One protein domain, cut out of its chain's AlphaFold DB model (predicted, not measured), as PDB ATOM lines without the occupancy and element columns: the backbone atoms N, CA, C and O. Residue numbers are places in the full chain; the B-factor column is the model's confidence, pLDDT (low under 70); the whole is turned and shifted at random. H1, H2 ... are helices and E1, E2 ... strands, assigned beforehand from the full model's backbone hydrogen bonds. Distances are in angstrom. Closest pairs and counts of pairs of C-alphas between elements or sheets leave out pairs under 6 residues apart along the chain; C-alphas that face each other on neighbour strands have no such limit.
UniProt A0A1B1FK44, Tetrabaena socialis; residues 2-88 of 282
ATOM      1  N   THR A   2     136.166 174.769 192.843       37.41
ATOM      2  CA  THR A   2     137.339 174.001 192.397       37.41
ATOM      3  C   THR A   2     138.533 174.944 192.383       37.41
ATOM      4  O   THR A   2     138.520 175.934 191.653       37.41
ATOM      5  N   ILE A   3     139.534 174.687 193.221       39.91
ATOM      6  CA  ILE A   3     140.775 175.464 193.215       39.91
ATOM      7  C   ILE A   3     141.506 175.098 191.920       39.91
ATOM      8  O   ILE A   3     142.091 174.023 191.802       39.91
ATOM      9  N   ASN A   4     141.406 175.964 190.912       55.00
ATOM     10  CA  ASN A   4     142.224 175.867 189.710       55.00
ATOM     11  C   ASN A   4     143.666 176.171 190.117       55.00
ATOM     12  O   ASN A   4     144.036 177.334 190.263       55.00
ATOM     13  N   ASN A   5     144.472 175.129 190.312       58.16
ATOM     14  CA  ASN A   5     145.905 175.268 190.541       58.16
ATOM     15  C   ASN A   5     146.579 175.766 189.251       58.16
ATOM     16  O   ASN A   5     147.069 174.987 188.430       58.16
ATOM     17  N   GLN A   6     146.548 177.081 189.047       76.06
ATOM     18  CA  GLN A   6     147.282 177.769 187.996       76.06
ATOM     19  C   GLN A   6     148.721 177.953 188.459       76.06
ATOM     20  O   GLN A   6     149.032 178.814 189.278       76.06
ATOM     21  N   TYR A   7     149.608 177.115 187.938       82.56
ATOM     22  CA  TYR A   7     151.037 177.269 188.161       82.56
ATOM     23  C   TYR A   7     151.614 178.182 187.078       82.56
ATOM     24  O   TYR A   7     151.522 177.861 185.893       82.56
ATOM     25  N   ALA A   8     152.221 179.295 187.486       86.44
ATOM     26  CA  ALA A   8     153.066 180.121 186.630       86.44
ATOM     27  C   ALA A   8     154.531 179.691 186.782       86.44
ATOM     28  O   ALA A   8     154.967 179.342 187.882       86.44
ATOM     29  N   GLY A   9     155.307 179.725 185.699       87.38
ATOM     30  CA  GLY A   9     156.732 179.419 185.770       87.38
ATOM     31  C   GLY A   9     157.395 179.109 184.437       87.38
ATOM     32  O   GLY A   9     156.785 179.159 183.364       87.38
ATOM     33  N   TYR A  10     158.680 178.779 184.538       84.31
ATOM     34  CA  TYR A  10     159.457 178.199 183.449       84.31
ATOM     35  C   TYR A  10     159.146 176.709 183.325       84.31
ATOM     36  O   TYR A  10     158.875 176.044 184.326       84.31
ATOM     37  N   TYR A  11     159.204 176.195 182.101       86.69
ATOM     38  CA  TYR A  11     159.033 174.779 181.814       86.69
ATOM     39  C   TYR A  11     159.993 174.301 180.731       86.69
ATOM     40  O   TYR A  11     160.516 175.079 179.930       86.69
ATOM     41  N   ILE A  12     160.183 172.985 180.719       86.88
ATOM     42  CA  ILE A  12     160.978 172.254 179.745       86.88
ATOM     43  C   ILE A  12     160.096 171.155 179.140       86.88
ATOM     44  O   ILE A  12     159.303 170.538 179.846       86.88
ATOM     45  N   ILE A  13     160.216 170.937 177.833       87.38
ATOM     46  CA  ILE A  13     159.675 169.800 177.090       87.38
ATOM     47  C   ILE A  13     160.881 169.026 176.557       87.38
ATOM     48  O   ILE A  13     161.623 169.545 175.722       87.38
ATOM     49  N   LEU A  14     161.090 167.806 177.051       84.62
ATOM     50  CA  LEU A  14     162.180 166.932 176.626       84.62
ATOM     51  C   LEU A  14     161.641 165.837 175.705       84.62
ATOM     52  O   LEU A  14     160.768 165.060 176.090       84.62
ATOM     53  N   ASN A  15     162.198 165.744 174.503       80.94
ATOM     54  CA  ASN A  15     162.062 164.550 173.685       80.94
ATOM     55  C   ASN A  15     163.021 163.480 174.232       80.94
ATOM     56  O   ASN A  15     164.235 163.663 174.196       80.94
ATOM     57  N   ILE A  16     162.484 162.382 174.767       77.19
ATOM     58  CA  ILE A  16     163.285 161.344 175.434       77.19
ATOM     59  C   ILE A  16     164.167 160.536 174.487       77.19
ATOM     60  O   ILE A  16     165.206 160.050 174.936       77.19
ATOM     61  N   ASP A  17     163.795 160.439 173.213       77.88
ATOM     62  CA  ASP A  17     164.525 159.657 172.217       77.88
ATOM     63  C   ASP A  17     165.672 160.481 171.636       77.88
ATOM     64  O   ASP A  17     166.818 160.046 171.608       77.88
ATOM     65  N   THR A  18     165.376 161.715 171.222       79.19
ATOM     66  CA  THR A  18     166.371 162.598 170.588       79.19
ATOM     67  C   THR A  18     167.168 163.428 171.587       79.19
ATOM     68  O   THR A  18     168.115 164.106 171.200       79.19
ATOM     69  N   LYS A  19     166.751 163.442 172.859       80.50
ATOM     70  CA  LYS A  19     167.249 164.342 173.912       80.50
ATOM     71  C   LYS A  19     167.124 165.832 173.570       80.50
ATOM     72  O   LYS A  19     167.724 166.674 174.236       80.50
ATOM     73  N   ILE A  20     166.322 166.192 172.563       81.56
ATOM     74  CA  ILE A  20     166.074 167.591 172.209       81.56
ATOM     75  C   ILE A  20     165.200 168.237 173.285       81.56
ATOM     76  O   ILE A  20     164.142 167.729 173.656       81.56
ATOM     77  N   VAL A  21     165.658 169.395 173.748       85.06
ATOM     78  CA  VAL A  21     165.047 170.186 174.813       85.06
ATOM     79  C   VAL A  21     164.373 171.412 174.207       85.06
ATOM     80  O   VAL A  21     164.989 172.139 173.428       85.06
ATOM     81  N   TYR A  22     163.128 171.665 174.599       87.81
ATOM     82  CA  TYR A  22     162.416 172.913 174.347       87.81
ATOM     83  C   TYR A  22     162.100 173.598 175.674       87.81
ATOM     84  O   TYR A  22     161.619 172.955 176.602       87.81
ATOM     85  N   THR A  23     162.354 174.897 175.768       89.44
ATOM     86  CA  THR A  23     162.132 175.684 176.985       89.44
ATOM     87  C   THR A  23     161.054 176.739 176.747       89.44
ATOM     88  O   THR A  23     160.844 177.209 175.625       89.44
ATOM     89  N   GLY A  24     160.328 177.106 177.799       87.88
ATOM     90  CA  GLY A  24     159.316 178.152 177.724       87.88
ATOM     91  C   GLY A  24     158.946 178.723 179.086       87.88
ATOM     92  O   GLY A  24     159.403 178.255 180.128       87.88
ATOM     93  N   ILE A  25     158.105 179.754 179.069       90.00
ATOM     94  CA  ILE A  25     157.521 180.387 180.255       90.00
ATOM     95  C   ILE A  25     156.011 180.540 180.051       90.00
ATOM     96  O   ILE A  25     155.559 180.809 178.936       90.00
ATOM     97  N   SER A  26     155.219 180.343 181.105       92.25
ATOM     98  CA  SER A  26     153.772 180.585 181.078       92.25
ATOM     99  C   SER A  26     153.262 181.078 182.425       92.25
ATOM    100  O   SER A  26     153.797 180.711 183.467       92.25
ATOM    101  N   MET A  27     152.189 181.868 182.393       88.69
ATOM    102  CA  MET A  27     151.406 182.227 183.583       88.69
ATOM    103  C   MET A  27     150.437 181.114 184.006       88.69
ATOM    104  O   MET A  27     150.011 181.070 185.151       88.69
ATOM    105  N   ASP A  28     150.095 180.218 183.080       90.44
ATOM    106  CA  ASP A  28     149.259 179.045 183.325       90.44
ATOM    107  C   ASP A  28     149.887 177.862 182.583       90.44
ATOM    108  O   ASP A  28     149.782 177.733 181.356       90.44
ATOM    109  N   LEU A  29     150.643 177.050 183.318       86.44
ATOM    110  CA  LEU A  29     151.343 175.890 182.782       86.44
ATOM    111  C   LEU A  29     150.356 174.856 182.222       86.44
ATOM    112  O   LEU A  29     150.557 174.369 181.112       86.44
ATOM    113  N   ASN A  30     149.247 174.586 182.913       88.56
ATOM    114  CA  ASN A  30     148.250 173.598 182.484       88.56
ATOM    115  C   ASN A  30     147.598 173.981 181.152       88.56
ATOM    116  O   ASN A  30     147.513 173.162 180.225       88.56
ATOM    117  N   ARG A  31     147.199 175.253 181.016       92.94
ATOM    118  CA  ARG A  31     146.691 175.778 179.744       92.94
ATOM    119  C   ARG A  31     147.755 175.680 178.656       92.94
ATOM    120  O   ARG A  31     147.466 175.200 177.561       92.94
ATOM    121  N   ARG A  32     148.998 176.059 178.967       93.81
ATOM    122  CA  ARG A  32     150.109 176.051 178.007       93.81
ATOM    123  C   ARG A  32     150.434 174.655 177.483       93.81
ATOM    124  O   ARG A  32     150.700 174.501 176.295       93.81
ATOM    125  N   PHE A  33     150.373 173.628 178.327       89.25
ATOM    126  CA  PHE A  33     150.559 172.244 177.885       89.25
ATOM    127  C   PHE A  33     149.432 171.763 176.983       89.25
ATOM    128  O   PHE A  33     149.693 171.098 175.980       89.25
ATOM    129  N   THR A  34     148.190 172.121 177.311       91.50
ATOM    130  CA  THR A  34     147.033 171.816 176.465       91.50
ATOM    131  C   THR A  34     147.176 172.469 175.090       91.50
ATOM    132  O   THR A  34     146.974 171.800 174.078       91.50
ATOM    133  N   GLU A  35     147.600 173.736 175.042       95.12
ATOM    134  CA  GLU A  35     147.919 174.453 173.800       95.12
ATOM    135  C   GLU A  35     149.015 173.736 173.004       95.12
ATOM    136  O   GLU A  35     148.791 173.398 171.845       95.12
ATOM    137  N   HIS A  36     150.159 173.421 173.626       94.44
ATOM    138  CA  HIS A  36     151.251 172.698 172.967       94.44
ATOM    139  C   HIS A  36     150.782 171.373 172.361       94.44
ATOM    140  O   HIS A  36     151.007 171.130 171.178       94.44
ATOM    141  N   LYS A  37     150.096 170.532 173.145       91.12
ATOM    142  CA  LYS A  37     149.588 169.233 172.679       91.12
ATOM    143  C   LYS A  37     148.588 169.389 171.537       91.12
ATOM    144  O   LYS A  37     148.674 168.653 170.556       91.12
ATOM    145  N   ARG A  38     147.639 170.321 171.659       95.44
ATOM    146  CA  ARG A  38     146.630 170.588 170.626       95.44
ATOM    147  C   ARG A  38     147.291 171.047 169.330       95.44
ATOM    148  O   ARG A  38     146.992 170.498 168.274       95.44
ATOM    149  N   ASP A  39     148.193 172.015 169.417       95.94
ATOM    150  CA  ASP A  39     148.825 172.617 168.249       95.94
ATOM    151  C   ASP A  39     149.782 171.622 167.563       95.94
ATOM    152  O   ASP A  39     149.785 171.541 166.336       95.94
ATOM    153  N   LEU A  40     150.517 170.798 168.327       94.50
ATOM    154  CA  LEU A  40     151.368 169.725 167.789       94.50
ATOM    155  C   LEU A  40     150.553 168.647 167.064       94.50
ATOM    156  O   LEU A  40     150.900 168.274 165.942       94.50
ATOM    157  N   LYS A  41     149.441 168.191 167.662       93.25
ATOM    158  CA  LYS A  41     148.509 167.236 167.032       93.25
ATOM    159  C   LYS A  41     147.878 167.792 165.756       93.25
ATOM    160  O   LYS A  41     147.646 167.039 164.820       93.25
ATOM    161  N   ALA A  42     147.607 169.094 165.720       96.25
ATOM    162  CA  ALA A  42     147.026 169.767 164.564       96.25
ATOM    163  C   ALA A  42     148.056 170.147 163.483       96.25
ATOM    164  O   ALA A  42     147.669 170.765 162.493       96.25
ATOM    165  N   ASN A  43     149.342 169.828 163.676       95.81
ATOM    166  CA  ASN A  43     150.454 170.271 162.831       95.81
ATOM    167  C   ASN A  43     150.513 171.804 162.642       95.81
ATOM    168  O   ASN A  43     150.782 172.313 161.557       95.81
ATOM    169  N   LYS A  44     150.192 172.549 163.705       97.75
ATOM    170  CA  LYS A  44     150.095 174.020 163.731       97.75
ATOM    171  C   LYS A  44     150.974 174.642 164.815       97.75
ATOM    172  O   LYS A  44     150.788 175.802 165.181       97.75
ATOM    173  N   HIS A  45     151.915 173.883 165.371       96.62
ATOM    174  CA  HIS A  45     152.765 174.385 166.435       96.62
ATOM    175  C   HIS A  45     153.726 175.470 165.925       96.62
ATOM    176  O   HIS A  45     154.408 175.292 164.919       96.62
ATOM    177  N   LYS A  46     153.826 176.591 166.654       96.50
ATOM    178  CA  LYS A  46     154.631 177.763 166.246       96.50
ATOM    179  C   LYS A  46     156.123 177.465 166.062       96.50
ATOM    180  O   LYS A  46     156.785 178.144 165.289       96.50
ATOM    181  N   ASN A  47     156.664 176.504 166.814       93.62
ATOM    182  CA  ASN A  47     158.058 176.081 166.682       93.62
ATOM    183  C   ASN A  47     158.149 174.907 165.683       93.62
ATOM    184  O   ASN A  47     157.697 173.812 166.041       93.62
ATOM    185  N   PRO A  48     158.743 175.108 164.486       94.75
ATOM    186  CA  PRO A  48     158.820 174.080 163.450       94.75
ATOM    187  C   PRO A  48     159.742 172.917 163.835       94.75
ATOM    188  O   PRO A  48     159.468 171.778 163.468       94.75
ATOM    189  N   THR A  49     160.791 173.161 164.624       90.12
ATOM    190  CA  THR A  49     161.693 172.111 165.121       90.12
ATOM    191  C   THR A  49     160.961 171.161 166.063       90.12
ATOM    192  O   THR A  49     161.067 169.945 165.914       90.12
ATOM    193  N   LEU A  50     160.163 171.700 166.994       89.06
ATOM    194  CA  LEU A  50     159.342 170.882 167.892       89.06
ATOM    195  C   LEU A  50     158.247 170.131 167.120       89.06
ATOM    196  O   LEU A  50     157.980 168.969 167.414       89.06
ATOM    197  N   GLN A  51     157.649 170.770 166.109       94.50
ATOM    198  CA  GLN A  51     156.650 170.143 165.243       94.50
ATOM    199  C   GLN A  51     157.234 168.970 164.447       94.50
ATOM    200  O   GLN A  51     156.626 167.903 164.395       94.50
ATOM    201  N   LYS A  52     158.425 169.148 163.865       91.69
ATOM    202  CA  LYS A  52     159.136 168.090 163.145       91.69
ATOM    203  C   LYS A  52     159.496 166.936 164.079       91.69
ATOM    204  O   LYS A  52     159.179 165.797 163.771       91.69
ATOM    205  N   ALA A  53     160.062 167.235 165.250       87.38
ATOM    206  CA  ALA A  53     160.393 166.218 166.247       87.38
ATOM    207  C   ALA A  53     159.157 165.416 166.701       87.38
ATOM    208  O   ALA A  53     159.250 164.212 166.918       87.38
ATOM    209  N   TRP A  54     157.997 166.070 166.814       90.38
ATOM    210  CA  TRP A  54     156.720 165.416 167.108       90.38
ATOM    211  C   TRP A  54     156.234 164.514 165.961       90.38
ATOM    212  O   TRP A  54     155.778 163.401 166.213       90.38
ATOM    213  N   ALA A  55     156.357 164.954 164.706       90.44
ATOM    214  CA  ALA A  55     155.994 164.149 163.537       90.44
ATOM    215  C   ALA A  55     156.913 162.923 163.360       90.44
ATOM    216  O   ALA A  55     156.434 161.817 163.103       90.44
ATOM    217  N   ASP A  56     158.222 163.092 163.568       86.56
ATOM    218  CA  ASP A  56     159.209 162.006 163.505       86.56
ATOM    219  C   ASP A  56     158.919 160.922 164.552       86.56
ATOM    220  O   ASP A  56     159.123 159.738 164.310       86.56
ATOM    221  N   ILE A  57     158.408 161.324 165.714       82.94
ATOM    222  CA  ILE A  57     157.965 160.417 166.768       82.94
ATOM    223  C   ILE A  57     156.730 159.616 166.337       82.94
ATOM    224  O   ILE A  57     156.730 158.392 166.439       82.94
ATOM    225  N   GLN A  58     155.694 160.287 165.819       83.25
ATOM    226  CA  GLN A  58     154.432 159.633 165.446       83.25
ATOM    227  C   GLN A  58     154.609 158.558 164.368       83.25
ATOM    228  O   GLN A  58     153.791 157.650 164.263       83.25
ATOM    229  N   THR A  59     155.665 158.669 163.563       83.56
ATOM    230  CA  THR A  59     155.985 157.706 162.504       83.56
ATOM    231  C   THR A  59     156.843 156.535 162.984       83.56
ATOM    232  O   THR A  59     156.807 155.477 162.361       83.56
ATOM    233  N   LYS A  60     157.605 156.696 164.076       76.19
ATOM    234  CA  LYS A  60     158.600 155.710 164.541       76.19
ATOM    235  C   LYS A  60     158.115 154.810 165.671       76.19
ATOM    236  O   LYS A  60     158.600 153.688 165.780       76.19
ATOM    237  N   THR A  61     157.179 155.262 166.496       58.91
ATOM    238  CA  THR A  61     156.686 154.486 167.638       58.91
ATOM    239  C   THR A  61     155.164 154.377 167.592       58.91
ATOM    240  O   THR A  61     154.444 155.363 167.710       58.91
ATOM    241  N   SER A  62     154.645 153.150 167.428       48.47
ATOM    242  CA  SER A  62     153.206 152.862 167.584       48.47
ATOM    243  C   SER A  62     152.736 152.962 169.044       48.47
ATOM    244  O   SER A  62     151.539 152.907 169.322       48.47
ATOM    245  N   SER A  63     153.669 153.130 169.981       41.81
ATOM    246  CA  SER A  63     153.448 153.294 171.414       41.81
ATOM    247  C   SER A  63     153.654 154.757 171.824       41.81
ATOM    248  O   SER A  63     154.674 155.375 171.535       41.81
ATOM    249  N   ALA A  64     152.628 155.301 172.478       41.44
ATOM    250  CA  ALA A  64     152.438 156.702 172.838       41.44
ATOM    251  C   ALA A  64     153.693 157.418 173.362       41.44
ATOM    252  O   ALA A  64     154.293 157.012 174.354       41.44
ATOM    253  N   VAL A  65     154.022 158.558 172.753       41.69
ATOM    254  CA  VAL A  65     154.960 159.503 173.355       41.69
ATOM    255  C   VAL A  65     154.262 160.313 174.429       41.69
ATOM    256  O   VAL A  65     153.421 161.177 174.163       41.69
ATOM    257  N   ASP A  66     154.676 160.040 175.658       46.53
ATOM    258  CA  ASP A  66     154.501 160.953 176.764       46.53
ATOM    259  C   ASP A  66     155.443 162.140 176.574       46.53
ATOM    260  O   ASP A  66     156.651 162.006 176.395       46.53
ATOM    261  N   ILE A  67     154.877 163.344 176.598       49.84
ATOM    262  CA  ILE A  67     155.654 164.568 176.777       49.84
ATOM    263  C   ILE A  67     156.249 164.481 178.182       49.84
ATOM    264  O   ILE A  67     155.541 164.661 179.175       49.84
ATOM    265  N   VAL A  68     157.529 164.118 178.249       49.03
ATOM    266  CA  VAL A  68     158.196 163.747 179.494       49.03
ATOM    267  C   VAL A  68     158.684 164.986 180.235       49.03
ATOM    268  O   VAL A  68     159.513 165.758 179.757       49.03
ATOM    269  N   THR A  69     158.154 165.082 181.450       50.31
ATOM    270  CA  THR A  69     158.628 165.828 182.616       50.31
ATOM    271  C   THR A  69     158.631 167.347 182.503       50.31
ATOM    272  O   THR A  69     159.527 167.988 181.961       50.31
ATOM    273  N   ILE A  70     157.633 167.922 183.165       48.16
ATOM    274  CA  ILE A  70     157.542 169.338 183.479       48.16
ATOM    275  C   ILE A  70     158.276 169.544 184.796       48.16
ATOM    276  O   ILE A  70     157.904 168.959 185.811       48.16
ATOM    277  N   PHE A  71     159.280 170.409 184.799       52.12
ATOM    278  CA  PHE A  71     159.804 170.974 186.036       52.12
ATOM    279  C   PHE A  71     159.132 172.331 186.213       52.12
ATOM    280  O   PHE A  71     159.612 173.297 185.619       52.12
ATOM    281  N   PRO A  72     158.001 172.436 186.942       45.59
ATOM    282  CA  PRO A  72     157.466 173.744 187.248       45.59
ATOM    283  C   PRO A  72     158.513 174.435 188.112       45.59
ATOM    284  O   PRO A  72     158.742 174.058 189.263       45.59
ATOM    285  N   LEU A  73     159.183 175.439 187.552       46.28
ATOM    286  CA  LEU A  73     159.919 176.373 188.381       46.28
ATOM    287  C   LEU A  73     158.854 177.241 189.051       46.28
ATOM    288  O   LEU A  73     158.470 178.277 188.510       46.28
ATOM    289  N   ILE A  74     158.307 176.758 190.171       43.34
ATOM    290  CA  ILE A  74     157.288 177.485 190.923       43.34
ATOM    291  C   ILE A  74     157.975 178.730 191.471       43.34
ATOM    292  O   ILE A  74     158.729 178.675 192.445       43.34
ATOM    293  N   THR A  75     157.748 179.857 190.805       45.72
ATOM    294  CA  THR A  75     158.005 181.167 191.380       45.72
ATOM    295  C   THR A  75     156.761 181.532 192.160       45.72
ATOM    296  O   THR A  75     155.718 181.801 191.568       45.72
ATOM    297  N   ASP A  76     156.861 181.489 193.484       41.72
ATOM    298  CA  ASP A  76     155.785 181.929 194.361       41.72
ATOM    299  C   ASP A  76     155.536 183.427 194.116       41.72
ATOM    300  O   ASP A  76     156.382 184.274 194.424       41.72
ATOM    301  N   TYR A  77     154.432 183.743 193.436       40.91
ATOM    302  CA  TYR A  77     154.125 185.105 192.997       40.91
ATOM    303  C   TYR A  77     153.573 185.957 194.151       40.91
ATOM    304  O   TYR A  77     153.580 187.183 194.066       40.91
ATOM    305  N   GLU A  78     153.142 185.343 195.260       39.41
ATOM    306  CA  GLU A  78     152.292 186.028 196.238       39.41
ATOM    307  C   GLU A  78     152.977 187.096 197.106       39.41
ATOM    308  O   GLU A  78     152.280 187.837 197.794       39.41
ATOM    309  N   LYS A  79     154.306 187.283 197.086       36.69
ATOM    310  CA  LYS A  79     154.950 188.312 197.939       36.69
ATOM    311  C   LYS A  79     156.221 188.934 197.366       36.69
ATOM    312  O   LYS A  79     157.252 188.845 198.024       36.69
ATOM    313  N   ASN A  80     156.204 189.572 196.188       33.94
ATOM    314  CA  ASN A  80     157.321 190.409 195.675       33.94
ATOM    315  C   ASN A  80     158.743 189.787 195.789       33.94
ATOM    316  O   ASN A  80     159.752 190.491 195.773       33.94
ATOM    317  N   LYS A  81     158.848 188.460 195.915       35.59
ATOM    318  CA  LYS A  81     160.081 187.715 196.169       35.59
ATOM    319  C   LYS A  81     160.139 186.601 195.150       35.59
ATOM    320  O   LYS A  81     159.652 185.500 195.381       35.59
ATOM    321  N   LEU A  82     160.757 186.911 194.015       33.47
ATOM    322  CA  LEU A  82     161.041 185.939 192.974       33.47
ATOM    323  C   LEU A  82     162.014 184.890 193.538       33.47
ATOM    324  O   LEU A  82     163.229 185.083 193.543       33.47
ATOM    325  N   THR A  83     161.470 183.805 194.083       34.72
ATOM    326  CA  THR A  83     162.249 182.671 194.581       34.72
ATOM    327  C   THR A  83     162.011 181.531 193.610       34.72
ATOM    328  O   THR A  83     160.951 180.914 193.616       34.72
ATOM    329  N   ALA A  84     162.972 181.296 192.719       32.66
ATOM    330  CA  ALA A  84     162.965 180.133 191.846       32.66
ATOM    331  C   ALA A  84     163.161 178.874 192.703       32.66
ATOM    332  O   ALA A  84     164.249 178.651 193.233       32.66
ATOM    333  N   LYS A  85     162.113 178.062 192.862       38.88
ATOM    334  CA  LYS A  85     162.237 176.721 193.440       38.88
ATOM    335  C   LYS A  85     162.610 175.754 192.314       38.88
ATOM    336  O   LYS A  85     161.809 175.513 191.416       38.88
ATOM    337  N   LEU A  86     163.835 175.226 192.338       35.19
ATOM    338  CA  LEU A  86     164.241 174.115 191.475       35.19
ATOM    339  C   LEU A  86     163.717 172.822 192.114       35.19
ATOM    340  O   LEU A  86     164.133 172.474 193.219       35.19
ATOM    341  N   VAL A  87     162.785 172.123 191.465       37.72
ATOM    342  CA  VAL A  87     162.258 170.857 191.995       37.72
ATOM    343  C   VAL A  87     163.239 169.726 191.659       37.72
ATOM    344  O   VAL A  87     163.356 169.279 190.521       37.72
ATOM    345  N   PHE A  88     163.960 169.298 192.695       42.12
ATOM    346  CA  PHE A  88     165.038 168.301 192.777       42.12
ATOM    347  C   PHE A  88     164.568 166.832 192.570       42.12
ATOM    348  O   PHE A  88     164.953 165.934 193.316       42.12
TER     349      PHE A  88
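This is residues 2 to 88 of the 282 residues of a protein of Tetrabaena socialis (UniProt A0A1B1FK44). A twisted hairpin of two strands, E1 and E2, makes the middle of an elongated body, with helix H1 next to it, helix H2 towards one end and the short strand E3 towards the other. A long link, residues 61 to 72, runs back from the H2 end to E3, and residues 59 to 64 stick out. The 87 printed residues hold, in chain order, E1, E2, H1, H2 and E3; the sheet runs E2 E1 E3, with E1 and E2 antiparallel. The class is mixed, helices and strands, with 41 residues, under half, in named elements. The whole is only just loose, close to compact, with a radius of gyration of the C-alphas of 14.6 A and spans of 47 by 27 by 23 A.

E1, residues 9 to 14, is 16.4 A long and begins at C-alpha 9 (156.732, 179.419, 185.770). E2, residues 21 to 26, is 16.6 A long. E3, residues 73 to 75, ends at C-alpha 75 (158.005, 181.167, 191.380). H1, residues 29 to 41, spans 18.2 A, and H2, residues 48 to 60, 18.4 A.

E1 and E2 form a hairpin at 156 degrees; N 13 and O 22 are 2.7 A apart, within hydrogen-bond range. E3 meets E1 only at a point, where C-alphas 9 and 73 face each other at 5.1 A. H1 only grazes the sheet with residues 29 to 36; its closest C-alphas to E2 are Arg 32 and Ser 26, 6.6 A. H1 and H2 are close but not clearly touching, C-alphas Leu 40 and Gln 51 at 5.9 A. In H1 and H2 every O i to N i+4 pair is within hydrogen-bond range.

The farthest C-alphas, Ser 62 and Asn 80, are 47.1 A apart. The printed part has no cut. The link from H2 to E3 is long. Residues 2 to 5 and 61 to 88 have pLDDT under 70.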